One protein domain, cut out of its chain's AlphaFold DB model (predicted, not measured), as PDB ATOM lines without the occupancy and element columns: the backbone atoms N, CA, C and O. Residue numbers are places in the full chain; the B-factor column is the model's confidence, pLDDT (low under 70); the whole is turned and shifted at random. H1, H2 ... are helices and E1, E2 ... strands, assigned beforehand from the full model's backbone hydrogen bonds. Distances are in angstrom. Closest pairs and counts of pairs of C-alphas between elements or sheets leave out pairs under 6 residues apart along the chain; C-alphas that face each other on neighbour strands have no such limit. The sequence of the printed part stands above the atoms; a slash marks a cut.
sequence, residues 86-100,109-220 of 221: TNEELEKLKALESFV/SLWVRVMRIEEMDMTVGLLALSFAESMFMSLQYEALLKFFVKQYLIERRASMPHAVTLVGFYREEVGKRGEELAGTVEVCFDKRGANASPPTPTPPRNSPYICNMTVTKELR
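Overview. This is residues 86 to 100 and 109 to 220 of the 221 residues of an uncharacterized protein of Gossypium gossypioides (UniProt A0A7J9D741). A twisted sheet of four strands has two helices over one face, H2 across the strands and H3 slantwise, touching H2. H1 only grazes the sheet near E1 and E2, and a long loop, residues 189 to 208, joins E3 to E4. The printed part has 127 residues, with three named helices and four strands in the order H1, E1, H2, H3, E2, E3, E4; the antiparallel sheet runs E1, E2, E3, E4. The class is mixed, and the whole is compact, with a radius of gyration of the C-alphas of 15.4 A and spans of 45 by 35 by 24 A.

Arrangement. H1, residues 87 to 97, only grazes the sheet with residues 93 to 97. E1, residues 109 to 114, is an edge strand antiparallel to E2, residues 163 to 172, with N 111 and O 169 2.9 A apart. H2, residues 117 to 134, is 8.6 A over the sheet. H3, residues 139 to 157, is on the same face at 14.8 A and touches H2, closest at C-alphas Ala 128 and Lys 146, 5.3 A, at a steep tilt of 50 degrees, opposite ways. E2, E3, residues 180 to 188, and E4, residues 209 to 215, form a meander, each the antiparallel neighbour of the one before: N 166 and O 185 are 2.8 A apart, N 186 and O 211 2.9 A. Every O i to N i+4 pair is within hydrogen-bond range in H1, 12 of 14 in H2 and 13 of 15 in H3.

Along the chain. H1 begins at C-alpha 87, (-6.441, 11.933, 11.265). H2 is 25.8 A long, H3 26.6 A, E2 29.7 A and E3 24.8 A. E4 ends at C-alpha 215, (24.948, 26.336, 9.694).

Size, cuts and confidence. The C-alphas of Asn 87 and Ser 138 are the two farthest apart, 46.9 A. Residues 101 to 108 are not printed, and C-alphas 100 and 109 are 12.9 A apart across the cut. The link from E3 to E4 is long. Residues 175 to 177 have pLDDT under 70.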
ATOM      1  N   THR A  86      -4.363  10.459   7.082       91.81
ATOM      2  CA  THR A  86      -5.064   9.955   8.271       91.81
ATOM      3  C   THR A  86      -5.308  11.098   9.263       91.81
ATOM      4  O   THR A  86      -4.653  12.137   9.197       91.81
ATOM      5  N   ASN A  87      -6.221  10.920  10.223       93.88
ATOM      6  CA  ASN A  87      -6.441  11.933  11.265       93.88
ATOM      7  C   ASN A  87      -5.150  12.244  12.042       93.88
ATOM      8  O   ASN A  87      -4.852  13.403  12.299       93.88
ATOM      9  N   GLU A  88      -4.345  11.225  12.349       93.62
ATOM     10  CA  GLU A  88      -3.044  11.395  13.008       93.62
ATOM     11  C   GLU A  88      -2.066  12.209  12.150       93.62
ATOM     12  O   GLU A  88      -1.362  13.084  12.652       93.62
ATOM     13  N   GLU A  89      -2.035  11.953  10.841       94.75
ATOM     14  CA  GLU A  89      -1.207  12.700   9.894       94.75
ATOM     15  C   GLU A  89      -1.671  14.149   9.754       94.75
ATOM     16  O   GLU A  89      -0.840  15.050   9.684       94.75
ATOM     17  N   LEU A  90      -2.982  14.382   9.751       94.88
ATOM     18  CA  LEU A  90      -3.553  15.720   9.704       94.88
ATOM     19  C   LEU A  90      -3.214  16.521  10.967       94.88
ATOM     20  O   LEU A  90      -2.801  17.673  10.863       94.88
ATOM     21  N   GLU A  91      -3.336  15.923  12.153       96.12
ATOM     22  CA  GLU A  91      -2.942  16.583  13.403       96.12
ATOM     23  C   GLU A  91      -1.435  16.850  13.444       96.12
ATOM     24  O   GLU A  91      -1.001  17.939  13.821       96.12
ATOM     25  N   LYS A  92      -0.621  15.909  12.955       95.81
ATOM     26  CA  LYS A  92       0.822  16.114  12.810       95.81
ATOM     27  C   LYS A  92       1.148  17.241  11.828       95.81
ATOM     28  O   LYS A  92       2.050  18.027  12.098       95.81
ATOM     29  N   LEU A  93       0.432  17.338  10.707       95.62
ATOM     30  CA  LEU A  93       0.594  18.420   9.736       95.62
ATOM     31  C   LEU A  93       0.316  19.781  10.388       95.62
ATOM     32  O   LEU A  93       1.170  20.658  10.323       95.62
ATOM     33  N   LYS A  94      -0.811  19.924  11.098       96.12
ATOM     34  CA  LYS A  94      -1.153  21.155  11.836       96.12
ATOM     35  C   LYS A  94      -0.102  21.512  12.893       96.12
ATOM     36  O   LYS A  94       0.266  22.679  13.044       96.12
ATOM     37  N   ALA A  95       0.400  20.508  13.614       96.75
ATOM     38  CA  ALA A  95       1.459  20.696  14.600       96.75
ATOM     39  C   ALA A  95       2.766  21.177  13.948       96.75
ATOM     40  O   ALA A  95       3.426  22.058  14.488       96.75
ATOM     41  N   LEU A  96       3.124  20.647  12.774       96.69
ATOM     42  CA  LEU A  96       4.302  21.087  12.021       96.69
ATOM     43  C   LEU A  96       4.126  22.503  11.457       96.69
ATOM     44  O   LEU A  96       5.038  23.311  11.567       96.69
ATOM     45  N   GLU A  97       2.963  22.845  10.902       94.38
ATOM     46  CA  GLU A  97       2.702  24.187  10.359       94.38
ATOM     47  C   GLU A  97       2.815  25.295  11.418       94.38
ATOM     48  O   GLU A  97       3.265  26.401  11.119       94.38
ATOM     49  N   SER A  98       2.442  24.982  12.661       95.69
ATOM     50  CA  SER A  98       2.532  25.891  13.810       95.69
ATOM     51  C   SER A  98       3.820  25.735  14.627       95.69
ATOM     52  O   SER A  98       4.014  26.457  15.606       95.69
ATOM     53  N   PHE A  99       4.721  24.829  14.233       97.12
ATOM     54  CA  PHE A  99       5.934  24.542  14.988       97.12
ATOM     55  C   PHE A  99       6.902  25.728  14.969       97.12
ATOM     56  O   PHE A  99       7.415  26.132  13.919       97.12
ATOM     57  N   VAL A 100       7.199  26.232  16.164       96.56
ATOM     58  CA  VAL A 100       8.242  27.221  16.425       96.56
ATOM     59  C   VAL A 100       8.937  26.843  17.727       96.56
ATOM     60  O   VAL A 100       8.292  26.620  18.749       96.56
ATOM     61  N   SER A 109      19.324  35.490  20.199       94.38
ATOM     62  CA  SER A 109      18.142  34.624  20.201       94.38
ATOM     63  C   SER A 109      18.080  33.786  18.926       94.38
ATOM     64  O   SER A 109      18.410  34.267  17.840       94.38
ATOM     65  N   LEU A 110      17.659  32.527  19.063       95.25
ATOM     66  CA  LEU A 110      17.495  31.558  17.980       95.25
ATOM     67  C   LEU A 110      16.022  31.154  17.851       95.25
ATOM     68  O   LEU A 110      15.410  30.707  18.821       95.25
ATOM     69  N   TRP A 111      15.489  31.225  16.632       96.12
ATOM     70  CA  TRP A 111      14.164  30.715  16.278       96.12
ATOM     71  C   TRP A 111      14.296  29.596  15.261       96.12
ATOM     72  O   TRP A 111      14.811  29.811  14.170       96.12
ATOM     73  N   VAL A 112      13.798  28.409  15.585       97.56
ATOM     74  CA  VAL A 112      13.737  27.278  14.657       97.56
ATOM     75  C   VAL A 112      12.286  27.007  14.311       97.56
ATOM     76  O   VAL A 112      11.441  26.886  15.191       97.56
ATOM     77  N   ARG A 113      11.977  26.900  13.026       97.38
ATOM     78  CA  ARG A 113      10.612  26.650  12.553       97.38
ATOM     79  C   ARG A 113      10.614  25.935  11.216       97.38
ATOM     80  O   ARG A 113      11.653  25.804  10.575       97.38
ATOM     81  N   VAL A 114       9.445  25.482  10.785       97.88
ATOM     82  CA  VAL A 114       9.279  24.881   9.458       97.88
ATOM     83  C   VAL A 114       9.559  25.906   8.359       97.88
ATOM     84  O   VAL A 114       9.086  27.044   8.422       97.88
ATOM     85  N   MET A 115      10.331  25.484   7.356       97.69
ATOM     86  CA  MET A 115      10.686  26.293   6.194       97.69
ATOM     87  C   MET A 115       9.440  26.688   5.400       97.69
ATOM     88  O   MET A 115       8.687  25.835   4.911       97.69
ATOM     89  N   ARG A 116       9.247  27.994   5.227       95.50
ATOM     90  CA  ARG A 116       8.183  28.549   4.387       95.50
ATOM     91  C   ARG A 116       8.649  28.725   2.944       95.50
ATOM     92  O   ARG A 116       9.823  28.559   2.619       95.50
ATOM     93  N   ILE A 117       7.710  29.043   2.056       95.56
ATOM     94  CA  ILE A 117       7.995  29.195   0.620       95.56
ATOM     95  C   ILE A 117       8.945  30.375   0.393       95.56
ATOM     96  O   ILE A 117       9.856  30.285  -0.428       95.56
ATOM     97  N   GLU A 118       8.777  31.443   1.167       95.94
ATOM     98  CA  GLU A 118       9.560  32.677   1.094       95.94
ATOM     99  C   GLU A 118      11.026  32.450   1.504       95.94
ATOM    100  O   GLU A 118      11.925  33.163   1.068       95.94
ATOM    101  N   GLU A 119      11.283  31.419   2.310       96.44
ATOM    102  CA  GLU A 119      12.610  31.075   2.842       96.44
ATOM    103  C   GLU A 119      13.323  30.005   2.024       96.44
ATOM    104  O   GLU A 119      14.468  29.639   2.311       96.44
ATOM    105  N   MET A 120      12.657  29.478   1.001       97.06
ATOM    106  CA  MET A 120      13.209  28.403   0.197       97.06
ATOM    107  C   MET A 120      14.488  28.856  -0.506       97.06
ATOM    108  O   MET A 120      15.498  28.171  -0.414       97.06
ATOM    109  N   ASP A 121      14.493  30.022  -1.155       97.50
ATOM    110  CA  ASP A 121      15.643  30.458  -1.960       97.50
ATOM    111  C   ASP A 121      16.898  30.742  -1.117       97.50
ATOM    112  O   ASP A 121      18.011  30.407  -1.534       97.50
ATOM    113  N   MET A 122      16.739  31.277   0.098       96.81
ATOM    114  CA  MET A 122      17.861  31.447   1.030       96.81
ATOM    115  C   MET A 122      18.380  30.096   1.547       96.81
ATOM    116  O   MET A 122      19.592  29.878   1.582       96.81
ATOM    117  N   THR A 123      17.482  29.152   1.845       97.56
ATOM    118  CA  THR A 123      17.845  27.786   2.255       97.56
ATOM    119  C   THR A 123      18.551  27.029   1.128       97.56
ATOM    120  O   THR A 123      19.547  26.346   1.370       97.56
ATOM    121  N   VAL A 124      18.100  27.203  -0.121       97.75
ATOM    122  CA  VAL A 124      18.765  26.678  -1.322       97.75
ATOM    123  C   VAL A 124      20.190  27.205  -1.413       97.75
ATOM    124  O   VAL A 124      21.112  26.427  -1.646       97.75
ATOM    125  N   GLY A 125      20.376  28.515  -1.221       96.00
ATOM    126  CA  GLY A 125      21.698  29.133  -1.228       96.00
ATOM    127  C   GLY A 125      22.629  28.524  -0.183       96.00
ATOM    128  O   GLY A 125      23.744  28.126  -0.518       96.00
ATOM    129  N   LEU A 126      22.145  28.387   1.052       96.25
ATOM    130  CA  LEU A 126      22.909  27.835   2.168       96.25
ATOM    131  C   LEU A 126      23.318  26.370   1.936       96.25
ATOM    132  O   LEU A 126      24.491  26.024   2.081       96.25
ATOM    133  N   LEU A 127      22.373  25.514   1.536       95.81
ATOM    134  CA  LEU A 127      22.641  24.098   1.264       95.81
ATOM    135  C   LEU A 127      23.555  23.908   0.053       95.81
ATOM    136  O   LEU A 127      24.486  23.110   0.114       95.81
ATOM    137  N   ALA A 128      23.325  24.646  -1.038       95.25
ATOM    138  CA  ALA A 128      24.171  24.556  -2.223       95.25
ATOM    139  C   ALA A 128      25.619  24.943  -1.902       95.25
ATOM    140  O   ALA A 128      26.542  24.228  -2.284       95.25
ATOM    141  N   LEU A 129      25.827  26.019  -1.140       93.06
ATOM    142  CA  LEU A 129      27.160  26.425  -0.697       93.06
ATOM    143  C   LEU A 129      27.818  25.338   0.173       93.06
ATOM    144  O   LEU A 129      28.963  24.957  -0.071       93.06
ATOM    145  N   SER A 130      27.070  24.758   1.116       92.69
ATOM    146  CA  SER A 130      27.558  23.660   1.959       92.69
ATOM    147  C   SER A 130      27.919  22.401   1.168       92.69
ATOM    148  O   SER A 130      28.913  21.744   1.476       92.69
ATOM    149  N   PHE A 131      27.131  22.038   0.154       91.81
ATOM    150  CA  PHE A 131      27.422  20.882  -0.692       91.81
ATOM    151  C   PHE A 131      28.618  21.128  -1.605       91.81
ATOM    152  O   PHE A 131      29.447  20.233  -1.760       91.81
ATOM    153  N   ALA A 132      28.745  22.331  -2.170       91.88
ATOM    154  CA  ALA A 132      29.911  22.696  -2.967       91.88
ATOM    155  C   ALA A 132      31.199  22.570  -2.143       91.88
ATOM    156  O   ALA A 132      32.171  21.985  -2.616       91.88
ATOM    157  N   GLU A 133      31.174  23.026  -0.888       90.06
ATOM    158  CA  GLU A 133      32.286  22.874   0.054       90.06
ATOM    159  C   GLU A 133      32.584  21.416   0.382       90.06
ATOM    160  O   GLU A 133      33.729  20.986   0.268       90.06
ATOM    161  N   SER A 134      31.562  20.637   0.743       88.00
ATOM    162  CA  SER A 134      31.742  19.230   1.110       88.00
ATOM    163  C   SER A 134      32.247  18.369  -0.048       88.00
ATOM    164  O   SER A 134      32.903  17.358   0.191       88.00
ATOM    165  N   MET A 135      31.916  18.728  -1.288       87.88
ATOM    166  CA  MET A 135      32.336  18.005  -2.489       87.88
ATOM    167  C   MET A 135      33.588  18.608  -3.140       87.88
ATOM    168  O   MET A 135      34.003  18.123  -4.191       87.88
ATOM    169  N   PHE A 136      34.179  19.658  -2.553       85.31
ATOM    170  CA  PHE A 136      35.285  20.430  -3.137       85.31
ATOM    171  C   PHE A 136      35.017  20.864  -4.593       85.31
ATOM    172  O   PHE A 136      35.920  20.896  -5.431       85.31
ATOM    173  N   MET A 137      33.758  21.176  -4.914       83.75
ATOM    174  CA  MET A 137      33.361  21.608  -6.254       83.75
ATOM    175  C   MET A 137      33.729  23.071  -6.491       83.75
ATOM    176  O   MET A 137      33.705  23.901  -5.582       83.75
ATOM    177  N   SER A 138      34.030  23.410  -7.745       81.38
ATOM    178  CA  SER A 138      34.238  24.805  -8.123       81.38
ATOM    179  C   SER A 138      32.924  25.592  -8.043       81.38
ATOM    180  O   SER A 138      31.848  25.086  -8.372       81.38
ATOM    181  N   LEU A 139      33.020  26.873  -7.681       76.75
ATOM    182  CA  LEU A 139      31.872  27.790  -7.608       76.75
ATOM    183  C   LEU A 139      31.147  27.967  -8.957       76.75
ATOM    184  O   LEU A 139      30.012  28.423  -9.003       76.75
ATOM    185  N   GLN A 140      31.756  27.555 -10.072       82.00
ATOM    186  CA  GLN A 140      31.132  27.606 -11.399       82.00
ATOM    187  C   GLN A 140      29.896  26.696 -11.504       82.00
ATOM    188  O   GLN A 140      28.998  26.968 -12.299       82.00
ATOM    189  N   TYR A 141      29.820  25.643 -10.684       85.25
ATOM    190  CA  TYR A 141      28.669  24.740 -10.634       85.25
ATOM    191  C   TYR A 141      27.579  25.194  -9.657       85.25
ATOM    192  O   TYR A 141      26.555  24.524  -9.536       85.25
ATOM    193  N   GLU A 142      27.758  26.332  -8.978       86.62
ATOM    194  CA  GLU A 142      26.842  26.806  -7.939       86.62
ATOM    195  C   GLU A 142      25.406  26.961  -8.457       86.62
ATOM    196  O   GLU A 142      24.466  26.522  -7.799       86.62
ATOM    197  N   ALA A 143      25.213  27.518  -9.657       90.62
ATOM    198  CA  ALA A 143      23.880  27.702 -10.236       90.62
ATOM    199  C   ALA A 143      23.160  26.366 -10.490       90.62
ATOM    200  O   ALA A 143      21.975  26.221 -10.185       90.62
ATOM    201  N   LEU A 144      23.889  25.374 -11.009       93.00
ATOM    202  CA  LEU A 144      23.357  24.036 -11.252       93.00
ATOM    203  C   LEU A 144      23.041  23.321  -9.932       93.00
ATOM    204  O   LEU A 144      22.004  22.676  -9.798       93.00
ATOM    205  N   LEU A 145      23.907  23.477  -8.933       93.62
ATOM    206  CA  LEU A 145      23.700  22.901  -7.614       93.62
ATOM    207  C   LEU A 145      22.488  23.519  -6.912       93.62
ATOM    208  O   LEU A 145      21.643  22.784  -6.406       93.62
ATOM    209  N   LYS A 146      22.335  24.847  -6.957       96.00
ATOM    210  CA  LYS A 146      21.136  25.544  -6.464       96.00
ATOM    211  C   LYS A 146      19.869  25.031  -7.140       96.00
ATOM    212  O   LYS A 146      18.864  24.835  -6.463       96.00
ATOM    213  N   PHE A 147      19.909  24.764  -8.446       96.31
ATOM    214  CA  PHE A 147      18.772  24.172  -9.150       96.31
ATOM    215  C   PHE A 147      18.389  22.803  -8.569       96.31
ATOM    216  O   PHE A 147      17.227  22.605  -8.213       96.31
ATOM    217  N   PHE A 148      19.350  21.886  -8.406       94.81
ATOM    218  CA  PHE A 148      19.078  20.563  -7.832       94.81
ATOM    219  C   PHE A 148      18.579  20.639  -6.390       94.81
ATOM    220  O   PHE A 148      17.606  19.974  -6.041       94.81
ATOM    221  N   VAL A 149      19.192  21.493  -5.571       95.94
ATOM    222  CA  VAL A 149      18.767  21.713  -4.185       95.94
ATOM    223  C   VAL A 149      17.351  22.295  -4.129       95.94
ATOM    224  O   VAL A 149      16.557  21.885  -3.288       95.94
ATOM    225  N   LYS A 150      16.986  23.207  -5.036       97.56
ATOM    226  CA  LYS A 150      15.630  23.767  -5.087       97.56
ATOM    227  C   LYS A 150      14.587  22.709  -5.433       97.56
ATOM    228  O   LYS A 150      13.570  22.632  -4.752       97.56
ATOM    229  N   GLN A 151      14.850  21.873  -6.441       95.94
ATOM    230  CA  GLN A 151      13.955  20.757  -6.775       95.94
ATOM    231  C   GLN A 151      13.813  19.791  -5.596       95.94
ATOM    232  O   GLN A 151      12.699  19.442  -5.210       95.94
ATOM    233  N   TYR A 152      14.934  19.456  -4.958       95.06
ATOM    234  CA  TYR A 152      14.952  18.628  -3.763       95.06
ATOM    235  C   TYR A 152      14.060  19.196  -2.649       95.06
ATOM    236  O   TYR A 152      13.182  18.504  -2.139       95.06
ATOM    237  N   LEU A 153      14.220  20.474  -2.297       96.44
ATOM    238  CA  LEU A 153      13.437  21.104  -1.232       96.44
ATOM    239  C   LEU A 153      11.934  21.179  -1.545       96.44
ATOM    240  O   LEU A 153      11.120  21.032  -0.630       96.44
ATOM    241  N   ILE A 154      11.549  21.345  -2.815       95.75
ATOM    242  CA  ILE A 154      10.141  21.279  -3.242       95.75
ATOM    243  C   ILE A 154       9.563  19.888  -2.949       95.75
ATOM    244  O   ILE A 154       8.500  19.776  -2.333       95.75
ATOM    245  N   GLU A 155      10.281  18.825  -3.318       93.81
ATOM    246  CA  GLU A 155       9.865  17.445  -3.045       93.81
ATOM    247  C   GLU A 155       9.796  17.151  -1.540       93.81
ATOM    248  O   GLU A 155       8.890  16.454  -1.070       93.81
ATOM    249  N   ARG A 156      10.726  17.703  -0.750       94.31
ATOM    250  CA  ARG A 156      10.708  17.588   0.718       94.31
ATOM    251  C   ARG A 156       9.520  18.277   1.347       94.31
ATOM    252  O   ARG A 156       8.854  17.664   2.177       94.31
ATOM    253  N   ARG A 157       9.165  19.471   0.883       94.25
ATOM    254  CA  ARG A 157       7.962  20.160   1.353       94.25
ATOM    255  C   ARG A 157       6.684  19.393   1.008       94.25
ATOM    256  O   ARG A 157       5.789  19.306   1.841       94.25
ATOM    257  N   ALA A 158       6.624  18.767  -0.169       93.06
ATOM    258  CA  ALA A 158       5.498  17.921  -0.576       93.06
ATOM    259  C   ALA A 158       5.374  16.612   0.233       93.06
ATOM    260  O   ALA A 158       4.373  15.912   0.122       93.06
ATOM    261  N   SER A 159       6.382  16.271   1.042       93.31
ATOM    262  CA  SER A 159       6.421  15.036   1.836       93.31
ATOM    263  C   SER A 159       5.974  15.226   3.284       93.31
ATOM    264  O   SER A 159       6.006  14.282   4.076       93.31
ATOM    265  N   MET A 160       5.549  16.435   3.649       93.75
ATOM    266  CA  MET A 160       4.907  16.705   4.930       93.75
ATOM    267  C   MET A 160       3.593  15.904   5.026       93.75
ATOM    268  O   MET A 160       2.864  15.834   4.036       93.75
ATOM    269  N   PRO A 161       3.278  15.263   6.168       95.75
ATOM    270  CA  PRO A 161       3.905  15.373   7.495       95.75
ATOM    271  C   PRO A 161       4.995  14.322   7.800       95.75
ATOM    272  O   PRO A 161       5.344  14.098   8.963       95.75
ATOM    273  N   HIS A 162       5.529  13.629   6.793       96.12
ATOM    274  CA  HIS A 162       6.491  12.531   6.976       96.12
ATOM    275  C   HIS A 162       7.953  12.977   6.945       96.12
ATOM    276  O   HIS A 162       8.805  12.314   7.537       96.12
ATOM    277  N   ALA A 163       8.232  14.113   6.316       96.12
ATOM    278  CA  ALA A 163       9.505  14.814   6.402       96.12
ATOM    279  C   ALA A 163       9.268  16.321   6.511       96.12
ATOM    280  O   ALA A 163       8.226  16.829   6.088       96.12
ATOM    281  N   VAL A 164      10.233  17.029   7.088       97.50
ATOM    282  CA  VAL A 164      10.191  18.480   7.231       97.50
ATOM    283  C   VAL A 164      11.588  19.076   7.145       97.50
ATOM    284  O   VAL A 164      12.546  18.528   7.684       97.50
ATOM    285  N   THR A 165      11.695  20.222   6.481       97.88
ATOM    286  CA  THR A 165      12.885  21.070   6.536       97.88
ATOM    287  C   THR A 165      12.637  22.156   7.572       97.88
ATOM    288  O   THR A 165      11.687  22.932   7.443       97.88
ATOM    289  N   LEU A 166      13.462  22.186   8.611       98.31
ATOM    290  CA  LEU A 166      13.473  23.231   9.622       98.31
ATOM    291  C   LEU A 166      14.570  24.235   9.292       98.31
ATOM    292  O   LEU A 166      15.684  23.852   8.939       98.31
ATOM    293  N   VAL A 167      14.255  25.511   9.460       98.12
ATOM    294  CA  VAL A 167      15.181  26.629   9.302       98.12
ATOM    295  C   VAL A 167      15.347  27.335  10.635       98.12
ATOM    296  O   VAL A 167      14.378  27.537  11.371       98.12
ATOM    297  N   GLY A 168      16.592  27.665  10.951       97.56
ATOM    298  CA  GLY A 168      16.980  28.433  12.120       97.56
ATOM    299  C   GLY A 168      17.296  29.864  11.720       97.56
ATOM    300  O   GLY A 168      18.097  30.074  10.813       97.56
ATOM    301  N   PHE A 169      16.710  30.830  12.413       96.75
ATOM    302  CA  PHE A 169      17.028  32.247  12.316       96.75
ATOM    303  C   PHE A 169      17.703  32.706  13.596       96.75
ATOM    304  O   PHE A 169      17.253  32.356  14.685       96.75
ATOM    305  N   TYR A 170      18.767  33.488  13.468       95.31
ATOM    306  CA  TYR A 170      19.496  34.041  14.599       95.31
ATOM    307  C   TYR A 170      19.428  35.564  14.571       95.31
ATOM    308  O   TYR A 170      19.476  36.192  13.512       95.31
ATOM    309  N   ARG A 171      19.307  36.156  15.756       93.56
ATOM    310  CA  ARG A 171      19.410  37.597  15.973       93.56
ATOM    311  C   ARG A 171      20.388  37.825  17.102       93.56
ATOM    312  O   ARG A 171      20.187  37.335  18.209       93.56
ATOM    313  N   GLU A 172      21.412  38.600  16.812       90.50
ATOM    314  CA  GLU A 172      22.386  39.044  17.795       90.50
ATOM    315  C   GLU A 172      21.798  40.186  18.639       90.50
ATOM    316  O   GLU A 172      21.151  41.081  18.096       90.50
ATOM    317  N   GLU A 173      22.012  40.177  19.958       81.75
ATOM    318  CA  GLU A 173      21.511  41.255  20.832       81.75
ATOM    319  C   GLU A 173      22.257  42.579  20.625       81.75
ATOM    320  O   GLU A 173      21.663  43.655  20.669       81.75
ATOM    321  N   VAL A 174      23.570  42.503  20.395       73.25
ATOM    322  CA  VAL A 174      24.474  43.668  20.388       73.25
ATOM    323  C   VAL A 174      24.810  44.127  18.954       73.25
ATOM    324  O   VAL A 174      25.585  45.062  18.742       73.25
ATOM    325  N   GLY A 175      24.198  43.509  17.939       62.94
ATOM    326  CA  GLY A 175      24.480  43.740  16.523       62.94
ATOM    327  C   GLY A 175      23.427  44.588  15.798       62.94
ATOM    328  O   GLY A 175      22.233  44.511  16.060       62.94
ATOM    329  N   LYS A 176      23.855  45.367  14.790       59.62
ATOM    330  CA  LYS A 176      22.948  45.998  13.799       59.62
ATOM    331  C   LYS A 176      22.396  45.002  12.770       59.62
ATOM    332  O   LYS A 176      21.639  45.405  11.885       59.62
ATOM    333  N   ARG A 177      22.832  43.739  12.806       64.62
ATOM    334  CA  ARG A 177      22.321  42.716  11.896       64.62
ATOM    335  C   ARG A 177      20.911  42.347  12.329       64.62
ATOM    336  O   ARG A 177      20.673  41.998  13.480       64.62
ATOM    337  N   GLY A 178      19.979  42.482  11.391       76.31
ATOM    338  CA  GLY A 178      18.636  41.950  11.560       76.31
ATOM    339  C   GLY A 178      18.657  40.427  11.683       76.31
ATOM    340  O   GLY A 178      19.703  39.791  11.603       76.31
ATOM    341  N   GLU A 179      17.472  39.857  11.857       86.56
ATOM    342  CA  GLU A 179      17.267  38.411  11.822       86.56
ATOM    343  C   GLU A 179      17.856  37.813  10.534       86.56
ATOM    344  O   GLU A 179      17.450  38.178   9.428       86.56
ATOM    345  N   GLU A 180      18.832  36.916  10.677       92.31
ATOM    346  CA  GLU A 180      19.506  36.259   9.558       92.31
ATOM    347  C   GLU A 180      19.313  34.743   9.609       92.31
ATOM    348  O   GLU A 180      19.175  34.146  10.679       92.31
ATOM    349  N   LEU A 181      19.283  34.107   8.434       95.81
ATOM    350  CA  LEU A 181      19.236  32.652   8.337       95.81
ATOM    351  C   LEU A 181      20.524  32.083   8.936       95.81
ATOM    352  O   LEU A 181      21.601  32.281   8.387       95.81
ATOM    353  N   ALA A 182      20.399  31.355  10.037       96.12
ATOM    354  CA  ALA A 182      21.512  30.770  10.770       96.12
ATOM    355  C   ALA A 182      21.808  29.338  10.334       96.12
ATOM    356  O   ALA A 182      22.955  28.897  10.343       96.12
ATOM    357  N   GLY A 183      20.780  28.581   9.958       97.25
ATOM    358  CA  GLY A 183      20.967  27.183   9.616       97.25
ATOM    359  C   GLY A 183      19.719  26.487   9.112       97.25
ATOM    360  O   GLY A 183      18.625  27.043   9.092       97.25
ATOM    361  N   THR A 184      19.902  25.236   8.717       98.06
ATOM    362  CA  THR A 184      18.842  24.342   8.261       98.06
ATOM    363  C   THR A 184      19.126  22.918   8.712       98.06
ATOM    364  O   THR A 184      20.284  22.515   8.844       98.06
ATOM    365  N   VAL A 185      18.062  22.152   8.923       97.69
ATOM    366  CA  VAL A 185      18.097  20.706   9.151       97.69
ATOM    367  C   VAL A 185      16.866  20.068   8.529       97.69
ATOM    368  O   VAL A 185      15.753  20.576   8.643       97.69
ATOM    369  N   GLU A 186      17.052  18.930   7.878       96.62
ATOM    370  CA  GLU A 186      15.951  18.081   7.451       96.62
ATOM    371  C   GLU A 186      15.716  16.977   8.475       96.62
ATOM    372  O   GLU A 186      16.655  16.328   8.939       96.62
ATOM    373  N   VAL A 187      14.447  16.752   8.802       96.56
ATOM    374  CA  VAL A 187      13.999  15.696   9.700       96.56
ATOM    375  C   VAL A 187      13.039  14.793   8.941       96.56
ATOM    376  O   VAL A 187      11.993  15.236   8.465       96.56
ATOM    377  N   CYS A 188      13.374  13.512   8.861       95.44
ATOM    378  CA  CYS A 188      12.489  12.467   8.366       95.44
ATOM    379  C   CYS A 188      11.934  11.695   9.557       95.44
ATOM    380  O   CYS A 188      12.689  11.313  10.446       95.44
ATOM    381  N   PHE A 189      10.628  11.448   9.578       95.56
ATOM    382  CA  PHE A 189       9.972  10.787  10.709       95.56
ATOM    383  C   PHE A 189       9.771   9.288  10.496       95.56
ATOM    384  O   PHE A 189       9.740   8.528  11.459       95.56
ATOM    385  N   ASP A 190       9.601   8.866   9.245       93.94
ATOM    386  CA  ASP A 190       9.285   7.487   8.892       93.94
ATOM    387  C   ASP A 190       9.732   7.148   7.459       93.94
ATOM    388  O   ASP A 190      10.306   7.968   6.735       93.94
ATOM    389  N   LYS A 191       9.447   5.914   7.028       91.81
ATOM    390  CA  LYS A 191       9.830   5.408   5.700       91.81
ATOM    391  C   LYS A 191       9.213   6.176   4.520       91.81
ATOM    392  O   LYS A 191       9.712   6.038   3.411       91.81
ATOM    393  N   ARG A 192       8.119   6.919   4.720       91.56
ATOM    394  CA  ARG A 192       7.438   7.684   3.660       91.56
ATOM    395  C   ARG A 192       8.076   9.050   3.460       91.56
ATOM    396  O   ARG A 192       8.062   9.568   2.350       91.56
ATOM    397  N   GLY A 193       8.628   9.611   4.531       92.31
ATOM    398  CA  GLY A 193       9.441  10.820   4.478       92.31
ATOM    399  C   GLY A 193      10.866  10.549   4.013       92.31
ATOM    400  O   GLY A 193      11.520  11.456   3.509       92.31
ATOM    401  N   ALA A 194      11.337   9.306   4.147       90.06
ATOM    402  CA  ALA A 194      12.703   8.925   3.823       90.06
ATOM    403  C   ALA A 194      13.118   9.314   2.393       90.06
ATOM    404  O   ALA A 194      12.334   9.280   1.444       90.06
ATOM    405  N   ASN A 195      14.387   9.686   2.253       85.31
ATOM    406  CA  ASN A 195      15.000   9.966   0.963       85.31
ATOM    407  C   ASN A 195      15.137   8.654   0.163       85.31
ATOM    408  O   ASN A 195      15.383   7.596   0.746       85.31
ATOM    409  N   ALA A 196      14.996   8.717  -1.165       81.94
ATOM    410  CA  ALA A 196      15.191   7.565  -2.051       81.94
ATOM    411  C   ALA A 196      16.603   6.967  -1.916       81.94
ATOM    412  O   ALA A 196      16.785   5.755  -2.021       81.94
ATOM    413  N   SER A 197      17.586   7.825  -1.639       80.81
ATOM    414  CA  SER A 197      18.953   7.458  -1.287       80.81
ATOM    415  C   SER A 197      19.298   8.097   0.063       80.81
ATOM    416  O   SER A 197      19.766   9.239   0.090       80.81
ATOM    417  N   PRO A 198      19.011   7.425   1.194       76.19
ATOM    418  CA  PRO A 198      19.286   7.979   2.513       76.19
ATOM    419  C   PRO A 198      20.798   8.147   2.744       76.19
ATOM    420  O   PRO A 198      21.593   7.444   2.113       76.19
ATOM    421  N   PRO A 199      21.204   9.059   3.648       76.62
ATOM    422  CA  PRO A 199      22.611   9.237   3.988       76.62
ATOM    423  C   PRO A 199      23.206   7.952   4.578       76.62
ATOM    424  O   PRO A 199      22.492   7.090   5.094       76.62
ATOM    425  N   THR A 200      24.532   7.843   4.514       79.88
ATOM    426  CA  THR A 200      25.292   6.778   5.179       79.88
ATOM    427  C   THR A 200      25.729   7.266   6.566       79.88
ATOM    428  O   THR A 200      26.249   8.378   6.656       79.88
ATOM    429  N   PRO A 201      25.584   6.462   7.635       86.38
ATOM    430  CA  PRO A 201      24.993   5.123   7.668       86.38
ATOM    431  C   PRO A 201      23.479   5.146   7.434       86.38
ATOM    432  O   PRO A 201      22.788   6.067   7.863       86.38
ATOM    433  N   THR A 202      22.965   4.109   6.768       86.50
ATOM    434  CA  THR A 202      21.533   4.002   6.475       86.50
ATOM    435  C   THR A 202      20.737   3.932   7.781       86.50
ATOM    436  O   THR A 202      21.018   3.058   8.609       86.50
ATOM    437  N   PRO A 203      19.744   4.815   7.984       86.75
ATOM    438  CA  PRO A 203      18.935   4.800   9.192       86.75
ATOM    439  C   PRO A 203      18.130   3.493   9.285       86.75
ATOM    440  O   PRO A 203      17.755   2.923   8.252       86.75
ATOM    441  N   PRO A 204      17.822   3.006  10.504       89.62
ATOM    442  CA  PRO A 204      16.964   1.843  10.673       89.62
ATOM    443  C   PRO A 204      15.608   2.039   9.989       89.62
ATOM    444  O   PRO A 204      15.077   3.149   9.885       89.62
ATOM    445  N   ARG A 205      15.021   0.937   9.511       87.19
ATOM    446  CA  ARG A 205      13.763   0.988   8.762       87.19
ATOM    447  C   ARG A 205      12.670   1.644   9.606       87.19
ATOM    448  O   ARG A 205      12.442   1.249  10.744       87.19
ATOM    449  N   ASN A 206      11.952   2.592   9.002       90.88
ATOM    450  CA  ASN A 206      10.829   3.288   9.634       90.88
ATOM    451  C   ASN A 206      11.190   4.021  10.941       90.88
ATOM    452  O   ASN A 206      10.336   4.171  11.808       90.88
ATOM    453  N   SER A 207      12.447   4.439  11.089       91.44
ATOM    454  CA  SER A 207      12.908   5.232  12.228       91.44
ATOM    455  C   SER A 207      13.160   6.678  11.811       91.44
ATOM    456  O   SER A 207      13.538   6.917  10.657       91.44
ATOM    457  N   PRO A 208      12.969   7.640  12.728       94.12
ATOM    458  CA  PRO A 208      13.277   9.024  12.443       94.12
ATOM    459  C   PRO A 208      14.786   9.226  12.295       94.12
ATOM    460  O   PRO A 208      15.586   8.553  12.948       94.12
ATOM    461  N   TYR A 209      15.174  10.174  11.450       94.38
ATOM    462  CA  TYR A 209      16.565  10.575  11.283       94.38
ATOM    463  C   TYR A 209      16.665  12.036  10.846       94.38
ATOM    464  O   TYR A 209      15.712  12.613  10.321       94.38
ATOM    465  N   ILE A 210      17.846  12.616  11.055       94.44
ATOM    466  CA  ILE A 210      18.181  13.973  10.623       94.44
ATOM    467  C   ILE A 210      19.231  13.928   9.516       94.44
ATOM    468  O   ILE A 210      20.114  13.067   9.520       94.44
ATOM    469  N   CYS A 211      19.133  14.837   8.555       92.81
ATOM    470  CA  CYS A 211      20.100  14.975   7.472       92.81
ATOM    471  C   CYS A 211      20.143  16.409   6.936       92.81
ATOM    472  O   CYS A 211      19.416  17.279   7.414       92.81
ATOM    473  N   ASN A 212      21.017  16.652   5.950       93.62
ATOM    474  CA  ASN A 212      21.145  17.938   5.250       93.62
ATOM    475  C   ASN A 212      21.224  19.128   6.216       93.62
ATOM    476  O   ASN A 212      20.497  20.113   6.097       93.62
ATOM    477  N   MET A 213      22.091  18.973   7.218       95.19
ATOM    478  CA  MET A 213      22.325  19.969   8.248       95.19
ATOM    479  C   MET A 213      23.401  20.942   7.789       95.19
ATOM    480  O   MET A 213      24.505  20.529   7.434       95.19
ATOM    481  N   THR A 214      23.104  22.233   7.863       96.12
ATOM    482  CA  THR A 214      24.072  23.285   7.561       96.12
ATOM    483  C   THR A 214      23.840  24.469   8.483       96.12
ATOM    484  O   THR A 214      22.703  24.872   8.699       96.12
ATOM    485  N   VAL A 215      24.928  25.050   8.982       96.44
ATOM    486  CA  VAL A 215      24.948  26.336   9.694       96.44
ATOM    487  C   VAL A 215      25.722  27.336   8.835       96.44
ATOM    488  O   VAL A 215      26.682  26.933   8.164       96.44
ATOM    489  N   THR A 216      25.332  28.609   8.813       94.31
ATOM    490  CA  THR A 216      26.114  29.677   8.167       94.31
ATOM    491  C   THR A 216      27.518  29.731   8.750       94.31
ATOM    492  O   THR A 216      27.730  29.446   9.926       94.31
ATOM    493  N   LYS A 217      28.516  30.017   7.912       91.44
ATOM    494  CA  LYS A 217      29.926  29.892   8.310       91.44
ATOM    495  C   LYS A 217      30.286  30.793   9.477       91.44
ATOM    496  O   LYS A 217      31.053  30.383  10.336       91.44
ATOM    497  N   GLU A 218      29.717  31.985   9.482       90.50
ATOM    498  CA  GLU A 218      29.948  33.042  10.458       90.50
ATOM    499  C   GLU A 218      29.462  32.649  11.859       90.50
ATOM    500  O   GLU A 218      29.945  33.196  12.842       90.50
ATOM    501  N   LEU A 219      28.539  31.683  11.946       90.62
ATOM    502  CA  LEU A 219      27.960  31.180  13.193       90.62
ATOM    503  C   LEU A 219      28.502  29.794  13.589       90.62
ATOM    504  O   LEU A 219      28.014  29.177  14.539       90.62
ATOM    505  N   ARG A 220      29.496  29.267  12.861       90.12
ATOM    506  CA  ARG A 220      30.236  28.058  13.260       90.12
ATOM    507  C   ARG A 220      31.319  28.450  14.275       90.12
ATOM    508  O   ARG A 220      31.833  29.560  14.231       90.12
TER     509      ARG A 220